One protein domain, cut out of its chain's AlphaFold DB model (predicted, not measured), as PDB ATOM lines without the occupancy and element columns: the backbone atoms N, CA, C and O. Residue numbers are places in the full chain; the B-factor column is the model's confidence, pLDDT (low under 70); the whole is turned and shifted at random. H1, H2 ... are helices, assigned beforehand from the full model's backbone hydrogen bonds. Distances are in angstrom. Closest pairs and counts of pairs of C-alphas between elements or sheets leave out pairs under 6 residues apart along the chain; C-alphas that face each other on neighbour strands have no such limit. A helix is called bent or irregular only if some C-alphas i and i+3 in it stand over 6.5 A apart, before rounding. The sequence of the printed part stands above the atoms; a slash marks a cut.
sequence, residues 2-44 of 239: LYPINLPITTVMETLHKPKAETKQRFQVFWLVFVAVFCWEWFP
ATOM      1  N   LEU A   2     603.991 405.855 437.007       56.34
ATOM      2  CA  LEU A   2     604.629 405.399 435.753       56.34
ATOM      3  C   LEU A   2     606.116 405.777 435.667       56.34
ATOM      4  O   LEU A   2     606.918 405.073 435.067       56.34
ATOM      5  N   TYR A   3     606.470 406.888 436.305       56.81
ATOM      6  CA  TYR A   3     607.811 407.429 436.402       56.81
ATOM      7  C   TYR A   3     607.991 407.853 437.864       56.81
ATOM      8  O   TYR A   3     607.089 408.504 438.398       56.81
ATOM      9  N   PRO A   4     609.065 407.440 438.550       60.53
ATOM     10  CA  PRO A   4     610.311 406.941 437.978       60.53
ATOM     11  C   PRO A   4     610.658 405.493 438.404       60.53
ATOM     12  O   PRO A   4     611.717 404.978 438.078       60.53
ATOM     13  N   ILE A   5     609.725 404.780 439.049       67.94
ATOM     14  CA  ILE A   5     609.918 403.405 439.552       67.94
ATOM     15  C   ILE A   5     610.216 402.360 438.460       67.94
ATOM     16  O   ILE A   5     610.905 401.381 438.719       67.94
ATOM     17  N   ASN A   6     609.763 402.590 437.222       70.94
ATOM     18  CA  ASN A   6     610.001 401.685 436.092       70.94
ATOM     19  C   ASN A   6     611.345 401.931 435.383       70.94
ATOM     20  O   ASN A   6     611.710 401.134 434.519       70.94
ATOM     21  N   LEU A   7     612.086 402.994 435.738       72.94
ATOM     22  CA  LEU A   7     613.357 403.349 435.091       72.94
ATOM     23  C   LEU A   7     614.383 402.209 435.085       72.94
ATOM     24  O   LEU A   7     614.977 401.990 434.030       72.94
ATOM     25  N   PRO A   8     614.604 401.457 436.182       72.38
ATOM     26  CA  PRO A   8     615.572 400.361 436.170       72.38
ATOM     27  C   PRO A   8     615.196 399.281 435.149       72.38
ATOM     28  O   PRO A   8     616.021 398.887 434.327       72.38
ATOM     29  N   ILE A   9     613.924 398.871 435.127       74.56
ATOM     30  CA  ILE A   9     613.413 397.826 434.228       74.56
ATOM     31  C   ILE A   9     613.506 398.284 432.769       74.56
ATOM     32  O   ILE A   9     614.015 397.550 431.921       74.56
ATOM     33  N   THR A  10     613.082 399.513 432.465       79.06
ATOM     34  CA  THR A  10     613.167 400.046 431.099       79.06
ATOM     35  C   THR A  10     614.615 400.242 430.653       79.06
ATOM     36  O   THR A  10     614.922 399.970 429.498       79.06
ATOM     37  N   THR A  11     615.519 400.649 431.551       77.00
ATOM     38  CA  THR A  11     616.946 400.851 431.233       77.00
ATOM     39  C   THR A  11     617.655 399.529 430.951       77.00
ATOM     40  O   THR A  11     618.473 399.459 430.030       77.00
ATOM     41  N   VAL A  12     617.333 398.466 431.696       80.06
ATOM     42  CA  VAL A  12     617.868 397.120 431.439       80.06
ATOM     43  C   VAL A  12     617.345 396.588 430.108       80.06
ATOM     44  O   VAL A  12     618.141 396.174 429.265       80.06
ATOM     45  N   MET A  13     616.033 396.667 429.871       80.62
ATOM     46  CA  MET A  13     615.435 396.223 428.607       80.62
ATOM     47  C   MET A  13     615.997 397.000 427.414       80.62
ATOM     48  O   MET A  13     616.327 396.403 426.394       80.62
ATOM     49  N   GLU A  14     616.185 398.311 427.543       79.62
ATOM     50  CA  GLU A  14     616.782 399.136 426.493       79.62
ATOM     51  C   GLU A  14     618.247 398.742 426.230       79.62
ATOM     52  O   GLU A  14     618.651 398.572 425.082       79.62
ATOM     53  N   THR A  15     619.034 398.531 427.288       76.69
ATOM     54  CA  THR A  15     620.439 398.099 427.197       76.69
ATOM     55  C   THR A  15     620.594 396.734 426.519       76.69
ATOM     56  O   THR A  15     621.555 396.538 425.776       76.69
ATOM     57  N   LEU A  16     619.655 395.807 426.737       79.94
ATOM     58  CA  LEU A  16     619.679 394.464 426.146       79.94
ATOM     59  C   LEU A  16     619.313 394.441 424.655       79.94
ATOM     60  O   LEU A  16     619.814 393.590 423.925       79.94
ATOM     61  N   HIS A  17     618.460 395.363 424.200       85.25
ATOM     62  CA  HIS A  17     617.960 395.376 422.819       85.25
ATOM     63  C   HIS A  17     618.681 396.383 421.907       85.25
ATOM     64  O   HIS A  17     618.523 396.317 420.688       85.25
ATOM     65  N   LYS A  18     619.478 397.309 422.460       80.88
ATOM     66  CA  LYS A  18     620.232 398.295 421.672       80.88
ATOM     67  C   LYS A  18     621.564 397.756 421.129       80.88
ATOM     68  O   LYS A  18     622.217 396.927 421.767       80.88
ATOM     69  N   PRO A  19     622.018 398.244 419.958       77.38
ATOM     70  CA  PRO A  19     623.300 397.851 419.381       77.38
ATOM     71  C   PRO A  19     624.478 398.273 420.275       77.38
ATOM     72  O   PRO A  19     624.523 399.387 420.793       77.38
ATOM     73  N   LYS A  20     625.486 397.396 420.402       69.50
ATOM     74  CA  LYS A  20     626.649 397.553 421.308       69.50
ATOM     75  C   LYS A  20     627.404 398.888 421.173       69.50
ATOM     76  O   LYS A  20     628.044 399.318 422.129       69.50
ATOM     77  N   ALA A  21     627.337 399.538 420.010       72.81
ATOM     78  CA  ALA A  21     627.954 400.841 419.766       72.81
ATOM     79  C   ALA A  21     627.339 401.966 420.624       72.81
ATOM     80  O   ALA A  21     628.072 402.835 421.090       72.81
ATOM     81  N   GLU A  22     626.032 401.913 420.900       71.94
ATOM     82  CA  GLU A  22     625.325 402.910 421.723       71.94
ATOM     83  C   GLU A  22     625.503 402.667 423.233       71.94
ATOM     84  O   GLU A  22     625.397 403.589 424.039       71.94
ATOM     85  N   THR A  23     625.838 401.438 423.635       68.44
ATOM     86  CA  THR A  23     625.952 401.028 425.049       68.44
ATOM     87  C   THR A  23     627.359 401.238 425.632       68.44
ATOM     88  O   THR A  23     627.547 401.173 426.848       68.44
ATOM     89  N   LYS A  24     628.368 401.535 424.801       77.00
ATOM     90  CA  LYS A  24     629.781 401.629 425.220       77.00
ATOM     91  C   LYS A  24     630.012 402.613 426.377       77.00
ATOM     92  O   LYS A  24     630.728 402.277 427.315       77.00
ATOM     93  N   GLN A  25     629.389 403.792 426.341       75.81
ATOM     94  CA  GLN A  25     629.534 404.804 427.399       75.81
ATOM     95  C   GLN A  25     628.923 404.341 428.729       75.81
ATOM     96  O   GLN A  25     629.542 404.497 429.778       75.81
ATOM     97  N   ARG A  26     627.746 403.699 428.686       73.88
ATOM     98  CA  ARG A  26     627.088 403.126 429.876       73.88
ATOM     99  C   ARG A  26     627.980 402.067 430.531       73.88
ATOM    100  O   ARG A  26     628.129 402.044 431.748       73.88
ATOM    101  N   PHE A  27     628.629 401.242 429.712       76.31
ATOM    102  CA  PHE A  27     629.561 400.217 430.175       76.31
ATOM    103  C   PHE A  27     630.851 400.810 430.772       76.31
ATOM    104  O   PHE A  27     631.353 400.297 431.765       76.31
ATOM    105  N   GLN A  28     631.373 401.911 430.220       80.56
ATOM    106  CA  GLN A  28     632.530 402.617 430.790       80.56
ATOM    107  C   GLN A  28     632.225 403.216 432.167       80.56
ATOM    108  O   GLN A  28     633.038 403.080 433.075       80.56
ATOM    109  N   VAL A  29     631.049 403.834 432.335       81.06
ATOM    110  CA  VAL A  29     630.597 404.337 433.643       81.06
ATOM    111  C   VAL A  29     630.432 403.185 434.632       81.06
ATOM    112  O   VAL A  29     630.917 403.288 435.753       81.06
ATOM    113  N   PHE A  30     629.821 402.073 434.208       81.81
ATOM    114  CA  PHE A  30     629.705 400.871 435.034       81.81
ATOM    115  C   PHE A  30     631.072 400.389 435.537       81.81
ATOM    116  O   PHE A  30     631.238 400.208 436.736       81.81
ATOM    117  N   TRP A  31     632.067 400.246 434.654       83.56
ATOM    118  CA  TRP A  31     633.408 399.812 435.060       83.56
ATOM    119  C   TRP A  31     634.133 400.823 435.941       83.56
ATOM    120  O   TRP A  31     634.838 400.414 436.857       83.56
ATOM    121  N   LEU A  32     633.958 402.124 435.702       85.50
ATOM    122  CA  LEU A  32     634.538 403.159 436.557       85.50
ATOM    123  C   LEU A  32     633.968 403.064 437.974       85.50
ATOM    124  O   LEU A  32     634.736 403.023 438.931       85.50
ATOM    125  N   VAL A  33     632.641 402.983 438.105       82.31
ATOM    126  CA  VAL A  33     631.972 402.831 439.406       82.31
ATOM    127  C   VAL A  33     632.367 401.509 440.061       82.31
ATOM    128  O   VAL A  33     632.704 401.502 441.238       82.31
ATOM    129  N   PHE A  34     632.397 400.412 439.302       80.06
ATOM    130  CA  PHE A  34     632.799 399.099 439.802       80.06
ATOM    131  C   PHE A  34     634.227 399.112 440.354       80.06
ATOM    132  O   PHE A  34     634.444 398.668 441.473       80.06
ATOM    133  N   VAL A  35     635.192 399.667 439.614       82.88
ATOM    134  CA  VAL A  35     636.586 399.778 440.078       82.88
ATOM    135  C   VAL A  35     636.695 400.731 441.268       82.88
ATOM    136  O   VAL A  35     637.435 400.437 442.200       82.88
ATOM    137  N   ALA A  36     635.946 401.836 441.285       81.25
ATOM    138  CA  ALA A  36     635.938 402.763 442.414       81.25
ATOM    139  C   ALA A  36     635.410 402.107 443.701       81.25
ATOM    140  O   ALA A  36     636.044 402.250 444.742       81.25
ATOM    141  N   VAL A  37     634.302 401.357 443.624       75.94
ATOM    142  CA  VAL A  37     633.754 400.587 444.755       75.94
ATOM    143  C   VAL A  37     634.709 399.466 445.156       75.94
ATOM    144  O   VAL A  37     635.016 399.333 446.329       75.94
ATOM    145  N   PHE A  38     635.257 398.721 444.193       74.69
ATOM    146  CA  PHE A  38     636.218 397.647 444.454       74.69
ATOM    147  C   PHE A  38     637.482 398.157 445.163       74.69
ATOM    148  O   PHE A  38     637.959 397.545 446.114       74.69
ATOM    149  N   CYS A  39     638.015 399.309 444.747       72.62
ATOM    150  CA  CYS A  39     639.098 399.966 445.471       72.62
ATOM    151  C   CYS A  39     638.627 400.443 446.852       72.62
ATOM    152  O   CYS A  39     639.331 400.227 447.833       72.62
ATOM    153  N   TRP A  40     637.447 401.061 446.953       68.31
ATOM    154  CA  TRP A  40     636.895 401.527 448.228       68.31
ATOM    155  C   TRP A  40     636.669 400.402 449.239       68.31
ATOM    156  O   TRP A  40     636.850 400.647 450.420       68.31
ATOM    157  N   GLU A  41     636.321 399.187 448.820       67.56
ATOM    158  CA  GLU A  41     636.200 398.037 449.729       67.56
ATOM    159  C   GLU A  41     637.566 397.514 450.190       67.56
ATOM    160  O   GLU A  41     637.698 397.035 451.309       67.56
ATOM    161  N   TRP A  42     638.610 397.658 449.370       65.94
ATOM    162  CA  TRP A  42     639.947 397.152 449.695       65.94
ATOM    163  C   TRP A  42     640.737 398.055 450.662       65.94
ATOM    164  O   TRP A  42     641.669 397.601 451.325       65.94
ATOM    165  N   PHE A  43     640.422 399.353 450.723       62.22
ATOM    166  CA  PHE A  43     641.216 400.337 451.474       62.22
ATOM    167  C   PHE A  43     640.862 400.520 452.974       62.22
ATOM    168  O   PHE A  43     641.758 400.957 453.705       62.22
ATOM    169  N   PRO A  44     639.654 400.197 453.492       57.25
ATOM    170  CA  PRO A  44     639.320 400.435 454.891       57.25
ATOM    171  C   PRO A  44     638.810 399.185 455.636       57.25
ATOM    172  O   PRO A  44     637.663 399.135 456.059       57.25
TER     173      PRO A  44
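AT A GLANCE: This is residues 2 to 44 of the 239 residues of the protein "Sexual differentiation process protein isp4" of Penicillium subrubescens (UniProt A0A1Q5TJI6). Two helices make an open V, a short arm H1 and a much longer arm H2, joined at the corner by a tight link and otherwise spreading away from each other. A short lead of residues 2 to 6 sticks out beyond the far end of H1. The printed part has 43 residues, with two named helices in the order H1, H2 and no named strand; the class is all helix. It is only just loose, close to extended, with a radius of gyration of the C-alphas of 13.8 A, and its outline is flat, spanning 39 by 27 by 11 A.

HOW THE PARTS SIT: Start at Leu 2 and go along to H1, residues 7 to 17; after a tight link of two residues comes H2, residues 20 to 42. The helices are close but not clearly touching: look at Thr 15 and Thr 23, whose C-alphas, the closest of the two helices, are 6.6 A apart. Their lines stand at a steep tilt of 56 degrees and run opposite ways, though the line of H2 is a rough one. In H1 every O i to N i+4 pair is within hydrogen-bond range; in H2, 17 of 19 are.

IN THESE COORDINATES: Find C-alpha 7 at (613.357, 403.349, 435.091); from there H1 runs 15.3 A to C-alpha 17 at (617.960, 395.376, 422.819). H2 runs 31.3 A from Lys 20 to C-alpha 42 at (639.947, 397.152, 449.695). H2 is irregular, with C-alphas 22 and 25 7.3 A apart, and has a kink of 31 degrees near residue 27.

THE WHOLE: The C-alphas of Leu 2 and Phe 43, the two farthest apart, are 40.1 A from each other. Residues 28 to 44, of which 28 to 42 belong to H2, stand free. The printed part has no cut. Its mean pLDDT is 74.4; look for values under 70 at residues 2 to 5, 20, 23 and 40 to 44.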